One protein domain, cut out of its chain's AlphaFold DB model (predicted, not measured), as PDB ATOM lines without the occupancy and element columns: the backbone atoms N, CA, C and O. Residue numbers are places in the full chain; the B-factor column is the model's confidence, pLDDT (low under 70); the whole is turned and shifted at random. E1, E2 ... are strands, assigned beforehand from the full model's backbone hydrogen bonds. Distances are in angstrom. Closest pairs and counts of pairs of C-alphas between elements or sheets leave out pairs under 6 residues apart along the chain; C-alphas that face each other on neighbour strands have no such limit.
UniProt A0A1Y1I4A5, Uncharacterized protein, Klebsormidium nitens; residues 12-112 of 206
ATOM      1  N   THR A  12     -48.302  46.861 -35.585       54.47
ATOM      2  CA  THR A  12     -47.992  47.651 -34.383       54.47
ATOM      3  C   THR A  12     -47.791  46.726 -33.189       54.47
ATOM      4  O   THR A  12     -48.500  45.736 -33.030       54.47
ATOM      5  N   TYR A  13     -46.796  47.044 -32.364       69.69
ATOM      6  CA  TYR A  13     -46.444  46.296 -31.160       69.69
ATOM      7  C   TYR A  13     -46.363  47.270 -29.992       69.69
ATOM      8  O   TYR A  13     -45.968  48.423 -30.176       69.69
ATOM      9  N   ILE A  14     -46.714  46.806 -28.797       74.69
ATOM     10  CA  ILE A  14     -46.582  47.601 -27.582       74.69
ATOM     11  C   ILE A  14     -45.162  47.411 -27.056       74.69
ATOM     12  O   ILE A  14     -44.786  46.300 -26.696       74.69
ATOM     13  N   SER A  15     -44.359  48.471 -27.029       77.81
ATOM     14  CA  SER A  15     -43.029  48.425 -26.409       77.81
ATOM     15  C   SER A  15     -43.062  48.829 -24.942       77.81
ATOM     16  O   SER A  15     -42.174  48.437 -24.194       77.81
ATOM     17  N   GLU A  16     -44.045  49.633 -24.531       84.50
ATOM     18  CA  GLU A  16     -44.124  50.222 -23.194       84.50
ATOM     19  C   GLU A  16     -45.583  50.366 -22.758       84.50
ATOM     20  O   GLU A  16     -46.446  50.684 -23.576       84.50
ATOM     21  N   ILE A  17     -45.848  50.132 -21.474       85.06
ATOM     22  CA  ILE A  17     -47.150  50.332 -20.835       85.06
ATOM     23  C   ILE A  17     -46.922  51.030 -19.498       85.06
ATOM     24  O   ILE A  17     -46.154  50.547 -18.669       85.06
ATOM     25  N   GLY A  18     -47.621  52.142 -19.287       87.06
ATOM     26  CA  GLY A  18     -47.789  52.765 -17.978       87.06
ATOM     27  C   GLY A  18     -49.198  52.502 -17.453       87.06
ATOM     28  O   GLY A  18     -50.174  52.634 -18.189       87.06
ATOM     29  N   LEU A  19     -49.306  52.129 -16.184       85.94
ATOM     30  CA  LEU A  19     -50.555  51.979 -15.451       85.94
ATOM     31  C   LEU A  19     -50.482  52.874 -14.219       85.94
ATOM     32  O   LEU A  19     -49.535  52.779 -13.448       85.94
ATOM     33  N   LEU A  20     -51.499  53.702 -14.013       86.00
ATOM     34  CA  LEU A  20     -51.716  54.381 -12.741       86.00
ATOM     35  C   LEU A  20     -52.951  53.772 -12.097       86.00
ATOM     36  O   LEU A  20     -54.040  53.808 -12.676       86.00
ATOM     37  N   VAL A  21     -52.772  53.197 -10.915       85.25
ATOM     38  CA  VAL A  21     -53.845  52.582 -10.138       85.25
ATOM     39  C   VAL A  21     -53.920  53.310  -8.806       85.25
ATOM     40  O   VAL A  21     -53.038  53.183  -7.960       85.25
ATOM     41  N   ASP A  22     -54.975  54.104  -8.638       86.50
ATOM     42  CA  ASP A  22     -55.096  55.125  -7.595       86.50
ATOM     43  C   ASP A  22     -53.933  56.129  -7.620       86.50
ATOM     44  O   ASP A  22     -53.946  57.067  -8.413       86.50
ATOM     45  N   SER A  23     -52.942  55.935  -6.750       87.50
ATOM     46  CA  SER A  23     -51.730  56.747  -6.633       87.50
ATOM     47  C   SER A  23     -50.459  55.975  -6.983       87.50
ATOM     48  O   SER A  23     -49.384  56.562  -6.933       87.50
ATOM     49  N   ASP A  24     -50.570  54.678  -7.284       89.38
ATOM     50  CA  ASP A  24     -49.422  53.830  -7.584       89.38
ATOM     51  C   ASP A  24     -49.204  53.726  -9.090       89.38
ATOM     52  O   ASP A  24     -50.110  53.377  -9.853       89.38
ATOM     53  N   GLU A  25     -47.982  54.015  -9.508       91.44
ATOM     54  CA  GLU A  25     -47.534  53.950 -10.888       91.44
ATOM     55  C   GLU A  25     -46.809  52.629 -11.143       91.44
ATOM     56  O   GLU A  25     -45.909  52.233 -10.402       91.44
ATOM     57  N   ILE A  26     -47.175  51.954 -12.227       92.88
ATOM     58  CA  ILE A  26     -46.522  50.749 -12.718       92.88
ATOM     59  C   ILE A  26     -46.121  51.007 -14.158       92.88
ATOM     60  O   ILE A  26     -46.968  51.258 -15.010       92.88
ATOM     61  N   PHE A  27     -44.834  50.898 -14.445       92.69
ATOM     62  CA  PHE A  27     -44.303  51.051 -15.788       92.69
ATOM     63  C   PHE A  27     -43.629  49.758 -16.224       92.69
ATOM     64  O   PHE A  27     -42.769  49.230 -15.522       92.69
ATOM     65  N   VAL A  28     -44.013  49.245 -17.389       91.00
ATOM     66  CA  VAL A  28     -43.432  48.052 -18.005       91.00
ATOM     67  C   VAL A  28     -42.877  48.443 -19.364       91.00
ATOM     68  O   VAL A  28     -43.607  48.941 -20.216       91.00
ATOM     69  N   SER A  29     -41.592  48.185 -19.585       88.56
ATOM     70  CA  SER A  29     -40.918  48.418 -20.862       88.56
ATOM     71  C   SER A  29     -40.300  47.127 -21.365       88.56
ATOM     72  O   SER A  29     -39.595  46.444 -20.631       88.56
ATOM     73  N   ALA A  30     -40.547  46.808 -22.630       84.31
ATOM     74  CA  ALA A  30     -39.912  45.728 -23.376       84.31
ATOM     75  C   ALA A  30     -38.702  46.221 -24.191       84.31
ATOM     76  O   ALA A  30     -38.169  45.483 -25.022       84.31
ATOM     77  N   LYS A  31     -38.258  47.472 -23.984       78.12
ATOM     78  CA  LYS A  31     -37.066  47.991 -24.655       78.12
ATOM     79  C   LYS A  31     -35.826  47.211 -24.229       78.12
ATOM     80  O   LYS A  31     -35.615  46.920 -23.054       78.12
ATOM     81  N   SER A  32     -34.998  46.904 -25.214       71.31
ATOM     82  CA  SER A  32     -33.644  46.400 -25.034       71.31
ATOM     83  C   SER A  32     -32.654  47.558 -25.062       71.31
ATOM     84  O   SER A  32     -32.875  48.536 -25.778       71.31
ATOM     85  N   ALA A  33     -31.548  47.442 -24.326       67.75
ATOM     86  CA  ALA A  33     -30.419  48.349 -24.514       67.75
ATOM     87  C   ALA A  33     -29.840  48.197 -25.934       67.75
ATOM     88  O   ALA A  33     -29.932  47.126 -26.536       67.75
ATOM     89  N   ASP A  34     -29.199  49.242 -26.456       66.31
ATOM     90  CA  ASP A  34     -28.622  49.216 -27.810       66.31
ATOM     91  C   ASP A  34     -27.513  48.161 -27.967       66.31
ATOM     92  O   ASP A  34     -27.273  47.650 -29.057       66.31
ATOM     93  N   SER A  35     -26.844  47.805 -26.865       66.12
ATOM     94  CA  SER A  35     -25.779  46.797 -26.817       66.12
ATOM     95  C   SER A  35     -26.276  45.375 -26.557       66.12
ATOM     96  O   SER A  35     -25.465  44.463 -26.398       66.12
ATOM     97  N   ALA A  36     -27.583  45.180 -26.404       64.44
ATOM     98  CA  ALA A  36     -28.122  43.945 -25.869       64.44
ATOM     99  C   ALA A  36     -28.244  42.865 -26.954       64.44
ATOM    100  O   ALA A  36     -28.638  43.150 -28.088       64.44
ATOM    101  N   ALA A  37     -27.901  41.612 -26.632       66.06
ATOM    102  CA  ALA A  37     -27.965  40.557 -27.634       66.06
ATOM    103  C   ALA A  37     -29.426  40.256 -27.992       66.06
ATOM    104  O   ALA A  37     -30.316  40.255 -27.140       66.06
ATOM    105  N   TRP A  38     -29.669  39.917 -29.256       60.25
ATOM    106  CA  TRP A  38     -31.015  39.627 -29.766       60.25
ATOM    107  C   TRP A  38     -31.701  38.435 -29.077       60.25
ATOM    108  O   TRP A  38     -32.919  38.286 -29.148       60.25
ATOM    109  N   LYS A  39     -30.923  37.555 -28.431       61.19
ATOM    110  CA  LYS A  39     -31.433  36.397 -27.678       61.19
ATOM    111  C   LYS A  39     -31.759  36.718 -26.227       61.19
ATOM    112  O   LYS A  39     -32.471  35.930 -25.594       61.19
ATOM    113  N   ASP A  40     -31.214  37.814 -25.715       67.88
ATOM    114  CA  ASP A  40     -31.335  38.169 -24.316       67.88
ATOM    115  C   ASP A  40     -32.764  38.614 -24.022       67.88
ATOM    116  O   ASP A  40     -33.487  39.161 -24.859       67.88
ATOM    117  N   PHE A  41     -33.198  38.304 -22.811       67.44
ATOM    118  CA  PHE A  41     -34.472  38.782 -22.332       67.44
ATOM    119  C   PHE A  41     -34.287  40.203 -21.796       67.44
ATOM    120  O   PHE A  41     -33.471  40.421 -20.904       67.44
ATOM    121  N   HIS A  42     -35.079  41.133 -22.320       74.62
ATOM    122  CA  HIS A  42     -35.032  42.554 -21.986       74.62
ATOM    123  C   HIS A  42     -36.398  42.986 -21.504       74.62
ATOM    124  O   HIS A  42     -37.396  42.729 -22.180       74.62
ATOM    125  N   GLY A  43     -36.432  43.615 -20.339       79.56
ATOM    126  CA  GLY A  43     -37.671  44.038 -19.727       79.56
ATOM    127  C   GLY A  43     -37.416  44.790 -18.434       79.56
ATOM    128  O   GLY A  43     -36.866  44.215 -17.493       79.56
ATOM    129  N   MET A  44     -37.839  46.047 -18.380       88.69
ATOM    130  CA  MET A  44     -37.783  46.868 -17.177       88.69
ATOM    131  C   MET A  44     -39.181  46.984 -16.585       88.69
ATOM    132  O   MET A  44     -40.156  47.181 -17.310       88.69
ATOM    133  N   VAL A  45     -39.269  46.856 -15.265       92.19
ATOM    134  CA  VAL A  45     -40.516  47.037 -14.521       92.19
ATOM    135  C   VAL A  45     -40.237  47.995 -13.383       92.19
ATOM    136  O   VAL A  45     -39.421  47.680 -12.517       92.19
ATOM    137  N   LEU A  46     -40.913  49.139 -13.390       93.69
ATOM    138  CA  LEU A  46     -40.863  50.123 -12.318       93.69
ATOM    139  C   LEU A  46     -42.192  50.106 -11.566       93.69
ATOM    140  O   LEU A  46     -43.253  50.071 -12.188       93.69
ATOM    141  N   VAL A  47     -42.131  50.168 -10.240       93.62
ATOM    142  CA  VAL A  47     -43.283  50.445  -9.377       93.62
ATOM    143  C   VAL A  47     -42.948  51.688  -8.566       93.62
ATOM    144  O   VAL A  47     -41.975  51.682  -7.816       93.62
ATOM    145  N   ASN A  48     -43.707  52.769  -8.746       93.12
ATOM    146  CA  ASN A  48     -43.458  54.073  -8.122       93.12
ATOM    147  C   ASN A  48     -42.014  54.572  -8.336       93.12
ATOM    148  O   ASN A  48     -41.356  55.048  -7.412       93.12
ATOM    149  N   GLY A  49     -41.492  54.389  -9.554       91.19
ATOM    150  CA  GLY A  49     -40.117  54.744  -9.926       91.19
ATOM    151  C   GLY A  49     -39.031  53.779  -9.428       91.19
ATOM    152  O   GLY A  49     -37.867  53.958  -9.774       91.19
ATOM    153  N   ILE A  50     -39.381  52.745  -8.657       93.31
ATOM    154  CA  ILE A  50     -38.434  51.741  -8.161       93.31
ATOM    155  C   ILE A  50     -38.384  50.568  -9.132       93.31
ATOM    156  O   ILE A  50     -39.395  49.905  -9.369       93.31
ATOM    157  N   GLU A  51     -37.199  50.285  -9.668       93.88
ATOM    158  CA  GLU A  51     -36.994  49.127 -10.530       93.88
ATOM    159  C   GLU A  51     -37.056  47.825  -9.729       93.88
ATOM    160  O   GLU A  51     -36.340  47.626  -8.746       93.88
ATOM    161  N   LEU A  52     -37.922  46.915 -10.167       92.31
ATOM    162  CA  LEU A  52     -37.954  45.562  -9.634       92.31
ATOM    163  C   LEU A  52     -36.757  44.760 -10.192       92.31
ATOM    164  O   LEU A  52     -36.265  45.050 -11.283       92.31
ATOM    165  N   PRO A  53     -36.295  43.694  -9.530       90.25
ATOM    166  CA  PRO A  53     -35.283  42.811 -10.108       90.25
ATOM    167  C   PRO A  53     -35.874  41.917 -11.208       90.25
ATOM    168  O   PRO A  53     -37.063  41.596 -11.201       90.25
ATOM    169  N   LEU A  54     -35.028  41.475 -12.146       85.75
ATOM    170  CA  LEU A  54     -35.368  40.521 -13.213       85.75
ATOM    171  C   LEU A  54     -35.487  39.077 -12.682       85.75
ATOM    172  O   LEU A  54     -34.835  38.151 -13.162       85.75
ATOM    173  N   SER A  55     -36.300  38.894 -11.652       85.44
ATOM    174  CA  SER A  55     -36.541  37.627 -10.971       85.44
ATOM    175  C   SER A  55     -37.994  37.549 -10.528       85.44
ATOM    176  O   SER A  55     -38.736  38.528 -10.627       85.44
ATOM    177  N   ASP A  56     -38.390  36.389 -10.016       91.38
ATOM    178  CA  ASP A  56     -39.722  36.226  -9.456       91.38
ATOM    179  C   ASP A  56     -39.850  37.074  -8.183       91.38
ATOM    180  O   ASP A  56     -39.115  36.897  -7.210       91.38
ATOM    181  N   VAL A  57     -40.766  38.036  -8.219       94.38
ATOM    182  CA  VAL A  57     -41.099  38.944  -7.126       94.38
ATOM    183  C   VAL A  57     -42.607  39.045  -7.044       94.38
ATOM    184  O   VAL A  57     -43.282  39.303  -8.038       94.38
ATOM    185  N   SER A  58     -43.140  38.894  -5.840       95.31
ATOM    186  CA  SER A  58     -44.534  39.197  -5.549       95.31
ATOM    187  C   SER A  58     -44.582  40.199  -4.410       95.31
ATOM    188  O   SER A  58     -43.896  40.034  -3.401       95.31
ATOM    189  N   MET A  59     -45.358  41.261  -4.592       94.50
ATOM    190  CA  MET A  59     -45.545  42.308  -3.600       94.50
ATOM    191  C   MET A  59     -46.994  42.772  -3.564       94.50
ATOM    192  O   MET A  59     -47.709  42.735  -4.567       94.50
ATOM    193  N   ALA A  60     -47.408  43.233  -2.389       95.62
ATOM    194  CA  ALA A  60     -48.685  43.884  -2.165       95.62
ATOM    195  C   ALA A  60     -48.431  45.276  -1.584       95.62
ATOM    196  O   ALA A  60     -47.643  45.426  -0.649       95.62
ATOM    197  N   LEU A  61     -49.087  46.284  -2.147       93.19
ATOM    198  CA  LEU A  61     -49.052  47.659  -1.667       93.19
ATOM    199  C   LEU A  61     -50.170  47.892  -0.643       93.19
ATOM    200  O   LEU A  61     -51.132  47.123  -0.549       93.19
ATOM    201  N   ALA A  62     -50.060  48.976   0.125       88.44
ATOM    202  CA  ALA A  62     -50.974  49.283   1.229       88.44
ATOM    203  C   ALA A  62     -52.446  49.430   0.795       88.44
ATOM    204  O   ALA A  62     -53.356  49.179   1.581       88.44
ATOM    205  N   ASN A  63     -52.690  49.806  -0.460       88.31
ATOM    206  CA  ASN A  63     -54.025  49.964  -1.037       88.31
ATOM    207  C   ASN A  63     -54.629  48.648  -1.574       88.31
ATOM    208  O   ASN A  63     -55.660  48.685  -2.251       88.31
ATOM    209  N   GLY A  64     -53.986  47.500  -1.334       91.62
ATOM    210  CA  GLY A  64     -54.426  46.197  -1.831       91.62
ATOM    211  C   GLY A  64     -54.094  45.930  -3.303       91.62
ATOM    212  O   GLY A  64     -54.599  44.956  -3.864       91.62
ATOM    213  N   LEU A  65     -53.272  46.770  -3.942       94.94
ATOM    214  CA  LEU A  65     -52.697  46.475  -5.252       94.94
ATOM    215  C   LEU A  65     -51.626  45.393  -5.109       94.94
ATOM    216  O   LEU A  65     -50.705  45.515  -4.308       94.94
ATOM    217  N   THR A  66     -51.732  44.345  -5.912       97.25
ATOM    218  CA  THR A  66     -50.756  43.259  -5.972       97.25
ATOM    219  C   THR A  66     -50.010  43.315  -7.294       97.25
ATOM    220  O   THR A  66     -50.619  43.417  -8.361       97.25
ATOM    221  N   ILE A  67     -48.684  43.253  -7.222       96.75
ATOM    222  CA  ILE A  67     -47.800  43.177  -8.381       96.75
ATOM    223  C   ILE A  67     -47.014  41.879  -8.265       96.75
ATOM    224  O   ILE A  67     -46.310  41.647  -7.285       96.75
ATOM    225  N   THR A  68     -47.140  41.022  -9.271       96.62
ATOM    226  CA  THR A  68     -46.320  39.817  -9.405       96.62
ATOM    227  C   THR A  68     -45.521  39.920 -10.687       96.62
ATOM    228  O   THR A  68     -46.080  39.886 -11.781       96.62
ATOM    229  N   ARG A  69     -44.209  40.053 -10.552       93.19
ATOM    230  CA  ARG A  69     -43.262  39.990 -11.655       93.19
ATOM    231  C   ARG A  69     -42.651  38.599 -11.678       93.19
ATOM    232  O   ARG A  69     -42.076  38.170 -10.691       93.19
ATOM    233  N   GLY A  70     -42.756  37.920 -12.808       90.44
ATOM    234  CA  GLY A  70     -41.844  36.850 -13.179       90.44
ATOM    235  C   GLY A  70     -40.770  37.368 -14.126       90.44
ATOM    236  O   GLY A  70     -40.760  38.539 -14.515       90.44
ATOM    237  N   LYS A  71     -39.891  36.474 -14.582       85.69
ATOM    238  CA  LYS A  71     -38.846  36.845 -15.550       85.69
ATOM    239  C   LYS A  71     -39.407  37.552 -16.786       85.69
ATOM    240  O   LYS A  71     -38.835  38.547 -17.203       85.69
ATOM    241  N   THR A  72     -40.513  37.058 -17.347       87.69
ATOM    242  CA  THR A  72     -41.084  37.548 -18.615       87.69
ATOM    243  C   THR A  72     -42.538  37.988 -18.522       87.69
ATOM    244  O   THR A  72     -43.166  38.220 -19.548       87.69
ATOM    245  N   SER A  73     -43.097  38.054 -17.320       91.56
ATOM    246  CA  SER A  73     -44.520  38.311 -17.113       91.56
ATOM    247  C   SER A  73     -44.699  39.254 -15.939       91.56
ATOM    248  O   SER A  73     -43.992  39.141 -14.941       91.56
ATOM    249  N   VAL A  74     -45.632  40.186 -16.052       94.75
ATOM    250  CA  VAL A  74     -46.006  41.104 -14.980       94.75
ATOM    251  C   VAL A  74     -47.513  41.053 -14.834       94.75
ATOM    252  O   VAL A  74     -48.243  41.453 -15.735       94.75
ATOM    253  N   ARG A  75     -47.991  40.582 -13.688       96.06
ATOM    254  CA  ARG A  75     -49.399  40.646 -13.317       96.06
ATOM    255  C   ARG A  75     -49.614  41.789 -12.343       96.06
ATOM    256  O   ARG A  75     -48.924  41.872 -11.329       96.06
ATOM    257  N   VAL A  76     -50.594  42.628 -12.640       95.88
ATOM    258  CA  VAL A  76     -51.059  43.704 -11.766       95.88
ATOM    259  C   VAL A  76     -52.520  43.424 -11.463       95.88
ATOM    260  O   VAL A  76     -53.330  43.317 -12.381       95.88
ATOM    261  N   ALA A  77     -52.856  43.261 -10.187       96.12
ATOM    262  CA  ALA A  77     -54.205  42.910  -9.775       96.12
ATOM    263  C   ALA A  77     -54.633  43.667  -8.519       96.12
ATOM    264  O   ALA A  77     -53.899  43.748  -7.535       96.12
ATOM    265  N   LYS A  78     -55.860  44.179  -8.544       94.00
ATOM    266  CA  LYS A  78     -56.536  44.810  -7.418       94.00
ATOM    267  C   LYS A  78     -57.987  44.358  -7.391       94.00
ATOM    268  O   LYS A  78     -58.729  44.551  -8.356       94.00
ATOM    269  N   ALA A  79     -58.386  43.757  -6.273       91.19
ATOM    270  CA  ALA A  79     -59.716  43.183  -6.106       91.19
ATOM    271  C   ALA A  79     -60.817  44.215  -6.402       91.19
ATOM    272  O   ALA A  79     -60.791  45.329  -5.885       91.19
ATOM    273  N   GLY A  80     -61.774  43.837  -7.255       86.31
ATOM    274  CA  GLY A  80     -62.892  44.700  -7.648       86.31
ATOM    275  C   GLY A  80     -62.518  45.894  -8.532       86.31
ATOM    276  O   GLY A  80     -63.386  46.719  -8.803       86.31
ATOM    277  N   VAL A  81     -61.262  46.005  -8.983       87.81
ATOM    278  CA  VAL A  81     -60.797  47.106  -9.840       87.81
ATOM    279  C   VAL A  81     -60.218  46.580 -11.148       87.81
ATOM    280  O   VAL A  81     -60.733  46.922 -12.207       87.81
ATOM    281  N   LEU A  82     -59.171  45.754 -11.104       90.69
ATOM    282  CA  LEU A  82     -58.524  45.234 -12.312       90.69
ATOM    283  C   LEU A  82     -57.716  43.964 -12.041       90.69
ATOM    284  O   LEU A  82     -57.223  43.750 -10.939       90.69
ATOM    285  N   ASP A  83     -57.526  43.161 -13.078       90.31
ATOM    286  CA  ASP A  83     -56.566  42.063 -13.136       90.31
ATOM    287  C   ASP A  83     -56.021  41.994 -14.561       90.31
ATOM    288  O   ASP A  83     -56.732  41.606 -15.494       90.31
ATOM    289  N   VAL A  84     -54.774  42.425 -14.732       92.31
ATOM    290  CA  VAL A  84     -54.098  42.499 -16.028       92.31
ATOM    291  C   VAL A  84     -52.774  41.758 -15.975       92.31
ATOM    292  O   VAL A  84     -52.094  41.715 -14.952       92.31
ATOM    293  N   THR A  85     -52.399  41.155 -17.095       93.25
ATOM    294  CA  THR A  85     -51.122  40.469 -17.283       93.25
ATOM    295  C   THR A  85     -50.420  41.046 -18.504       93.25
ATOM    296  O   THR A  85     -51.025  41.228 -19.557       93.25
ATOM    297  N   MET A  86     -49.144  41.356 -18.342       92.25
ATOM    298  CA  MET A  86     -48.251  41.886 -19.359       92.25
ATOM    299  C   MET A  86     -47.138  40.874 -19.575       92.25
ATOM    300  O   MET A  86     -46.249  40.748 -18.735       92.25
ATOM    301  N   ASP A  87     -47.181  40.156 -20.690       88.94
ATOM    302  CA  ASP A  87     -46.125  39.218 -21.052       88.94
ATOM    303  C   ASP A  87     -45.150  39.894 -22.006       88.94
ATOM    304  O   ASP A  87     -45.507  40.307 -23.108       88.94
ATOM    305  N   ILE A  88     -43.899  39.992 -21.583       86.19
ATOM    306  CA  ILE A  88     -42.807  40.492 -22.403       86.19
ATOM    307  C   ILE A  88     -42.356  39.331 -23.290       86.19
ATOM    308  O   ILE A  88     -41.698  38.386 -22.853       86.19
ATOM    309  N   ALA A  89     -42.758  39.379 -24.550       80.12
ATOM    310  CA  ALA A  89     -42.465  38.364 -25.537       80.12
ATOM    311  C   ALA A  89     -41.275  38.775 -26.404       80.12
ATOM    312  O   ALA A  89     -41.122  39.926 -26.816       80.12
ATOM    313  N   ARG A  90     -40.441  37.788 -26.731       74.94
ATOM    314  CA  ARG A  90     -39.385  37.964 -27.726       74.94
ATOM    315  C   ARG A  90     -40.001  37.991 -29.113       74.94
ATOM    316  O   ARG A  90     -40.800  37.120 -29.458       74.94
ATOM    317  N   ALA A  91     -39.550  38.914 -29.951       62.50
ATOM    318  CA  ALA A  91     -39.815  38.878 -31.384       62.50
ATOM    319  C   ALA A  91     -38.933  37.813 -32.066       62.50
ATOM    320  O   ALA A  91     -38.145  38.127 -32.947       62.50
ATOM    321  N   SER A  92     -39.038  36.543 -31.656       52.28
ATOM    322  CA  SER A  92     -38.196  35.443 -32.163       52.28
ATOM    323  C   SER A  92     -38.615  34.912 -33.539       52.28
ATOM    324  O   SER A  92     -37.980  34.006 -34.064       52.28
ATOM    325  N   PHE A  93     -39.684  35.446 -34.131       52.84
ATOM    326  CA  PHE A  93     -40.266  34.957 -35.390       52.84
ATOM    327  C   PHE A  93     -39.491  35.374 -36.648       52.84
ATOM    328  O   PHE A  93     -39.935  35.109 -37.762       52.84
ATOM    329  N   TRP A  94     -38.348  36.039 -36.490       50.91
ATOM    330  CA  TRP A  94     -37.573  36.569 -37.598       50.91
ATOM    331  C   TRP A  94     -36.089  36.500 -37.259       50.91
ATOM    332  O   TRP A  94     -35.620  37.143 -36.324       50.91
ATOM    333  N   GLU A  95     -35.355  35.728 -38.058       42.66
ATOM    334  CA  GLU A  95     -33.892  35.594 -38.011       42.66
ATOM    335  C   GLU A  95     -33.186  36.956 -38.205       42.66
ATOM    336  O   GLU A  95     -32.081  37.157 -37.716       42.66
ATOM    337  N   ASN A  96     -33.893  37.921 -38.819       42.78
ATOM    338  CA  ASN A  96     -33.520  39.331 -39.001       42.78
ATOM    339  C   ASN A  96     -34.553  40.307 -38.387       42.78
ATOM    340  O   ASN A  96     -34.780  41.400 -38.908       42.78
ATOM    341  N   GLY A  97     -35.271  39.888 -37.340       43.81
ATOM    342  CA  GLY A  97     -36.288  40.718 -36.684       43.81
ATOM    343  C   GLY A  97     -35.648  41.932 -36.011       43.81
ATOM    344  O   GLY A  97     -34.440  41.932 -35.790       43.81
ATOM    345  N   PRO A  98     -36.414  42.966 -35.622       46.00
ATOM    346  CA  PRO A  98     -35.856  44.192 -35.036       46.00
ATOM    347  C   PRO A  98     -35.107  43.982 -33.704       46.00
ATOM    348  O   PRO A  98     -34.680  44.961 -33.104       46.00
ATOM    349  N   GLY A  99     -34.989  42.745 -33.204       52.94
ATOM    350  CA  GLY A  99     -34.302  42.396 -31.959       52.94
ATOM    351  C   GLY A  99     -35.004  42.887 -30.692       52.94
ATOM    352  O   GLY A  99     -34.577  42.543 -29.597       52.94
ATOM    353  N   GLN A 100     -36.081  43.665 -30.828       61.59
ATOM    354  CA  GLN A 100     -36.799  44.268 -29.714       61.59
ATOM    355  C   GLN A 100     -37.958  43.383 -29.260       61.59
ATOM    356  O   GLN A 100     -38.713  42.842 -30.075       61.59
ATOM    357  N   ASN A 101     -38.090  43.244 -27.942       76.81
ATOM    358  CA  ASN A 101     -39.215  42.557 -27.327       76.81
ATOM    359  C   ASN A 101     -40.486  43.405 -27.464       76.81
ATOM    360  O   ASN A 101     -40.444  44.604 -27.737       76.81
ATOM    361  N   PHE A 102     -41.629  42.766 -27.264       79.75
ATOM    362  CA  PHE A 102     -42.931  43.421 -27.255       79.75
ATOM    363  C   PHE A 102     -43.755  42.937 -26.069       79.75
ATOM    364  O   PHE A 102     -43.493  41.877 -25.507       79.75
ATOM    365  N   ILE A 103     -44.757  43.719 -25.693       83.62
ATOM    366  CA  ILE A 103     -45.658  43.422 -24.589       83.62
ATOM    367  C   ILE A 103     -46.965  42.881 -25.161       83.62
ATOM    368  O   ILE A 103     -47.661  43.557 -25.918       83.62
ATOM    369  N   ASN A 104     -47.314  41.665 -24.759       83.50
ATOM    370  CA  ASN A 104     -48.666  41.150 -24.874       83.50
ATOM    371  C   ASN A 104     -49.451  41.603 -23.648       83.50
ATOM    372  O   ASN A 104     -49.171  41.173 -22.530       83.50
ATOM    373  N   PHE A 105     -50.425  42.478 -23.863       84.81
ATOM    374  CA  PHE A 105     -51.301  42.968 -22.809       84.81
ATOM    375  C   PHE A 105     -52.592  42.154 -22.779       84.81
ATOM    376  O   PHE A 105     -53.348  42.129 -23.749       84.81
ATOM    377  N   LYS A 106     -52.848  41.489 -21.655       84.81
ATOM    378  CA  LYS A 106     -54.037  40.676 -21.423       84.81
ATOM    379  C   LYS A 106     -54.824  41.240 -20.249       84.81
ATOM    380  O   LYS A 106     -54.320  41.309 -19.132       84.81
ATOM    381  N   VAL A 107     -56.086  41.576 -20.492       84.38
ATOM    382  CA  VAL A 107     -57.033  41.968 -19.444       84.38
ATOM    383  C   VAL A 107     -57.839  40.739 -19.041       84.38
ATOM    384  O   VAL A 107     -58.551  40.169 -19.863       84.38
ATOM    385  N   THR A 108     -57.706  40.310 -17.788       86.31
ATOM    386  CA  THR A 108     -58.497  39.209 -17.217       86.31
ATOM    387  C   THR A 108     -59.788  39.740 -16.610       86.31
ATOM    388  O   THR A 108     -60.857  39.175 -16.822       86.31
ATOM    389  N   SER A 109     -59.701  40.842 -15.868       82.25
ATOM    390  CA  SER A 109     -60.870  41.559 -15.369       82.25
ATOM    391  C   SER A 109     -60.586  43.053 -15.305       82.25
ATOM    392  O   SER A 109     -59.450  43.475 -15.089       82.25
ATOM    393  N   LEU A 110     -61.622  43.856 -15.508       83.88
ATOM    394  CA  LEU A 110     -61.575  45.299 -15.344       83.88
ATOM    395  C   LEU A 110     -62.954  45.752 -14.872       83.88
ATOM    396  O   LEU A 110     -63.963  45.375 -15.468       83.88
ATOM    397  N   ASN A 111     -63.002  46.530 -13.797       80.94
ATOM    398  CA  ASN A 111     -64.237  47.123 -13.316       80.94
ATOM    399  C   ASN A 111     -64.609  48.286 -14.235       80.94
ATOM    400  O   ASN A 111     -64.050  49.379 -14.152       80.94
ATOM    401  N   VAL A 112     -65.528  48.006 -15.150       71.94
ATOM    402  CA  VAL A 112     -66.050  48.960 -16.124       71.94
ATOM    403  C   VAL A 112     -67.538  49.170 -15.885       71.94
ATOM    404  O   VAL A 112     -68.225  48.313 -15.325       71.94
TER     405      VAL A 112
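AT A GLANCE: This is residues 12 to 112 of the 206 residues of an uncharacterized protein of Klebsormidium nitens (UniProt A0A1Y1I4A5). Two sheets stand face to face as a sandwich, the three strands E1 E2 E3 over the larger sheet E4 E5 E6 E7 E8, their strands at 20 degrees to each other. The loops of residues 30 to 43 and 90 to 101 reach past the strands at the same end. Each sheet is a meander, each strand the antiparallel neighbour of the one before, in the orders E1 - E2 - E3 and E4 - E5 - E6 - E7 - E8. The printed part has 101 residues, no named helix and eight named strands, E1 to E8 along the chain; it is all strand, with 48 residues in named elements, under half. It is compact, radius of gyration of the C-alphas 14.0 A, and elongated, spanning 43 by 27 by 19 A.

HOW THE PARTS SIT: E1, residues 16 to 21, and E2, residues 24 to 29, form a hairpin, with N 19 and O 26 within hydrogen-bond range at 2.8 A. E3, residues 44 to 47, pairs with E2 through N 27 and O 46, 2.9 A. In the other sheet, E4, residues 57 to 60, and E5, residues 65 to 69, have N 59 and O 67 at 2.9 A. E6, residues 73 to 78, has N 75 and O 68 of E5 at 2.8 A. E7, residues 82 to 89, has N 84 and O 76 of E6 at 2.9 A. E8, residues 102 to 110, has N 104 and O 87 of E7 at 2.8 A. Between the sheets, the closest C-alphas of E1 and E8 are Glu 16 and Ile 103, 7.1 A. E3 and E4 are apart.

IN THESE COORDINATES: E1 begins at C-alpha 16 (-44.124, 50.222, -23.194). E7 is 21.9 A long and E8 22.2 A, ending at C-alpha 110 (-61.575, 45.299, -15.344).

THE WHOLE: The C-alphas farthest apart, Ala 62 and Asn 96, are 45.0 A apart. The printed part has no cut. The links E2 to E3 and E7 to E8 are long. Residues 12 to 13, 33 to 41 and 91 to 100 are under 70 in pLDDT.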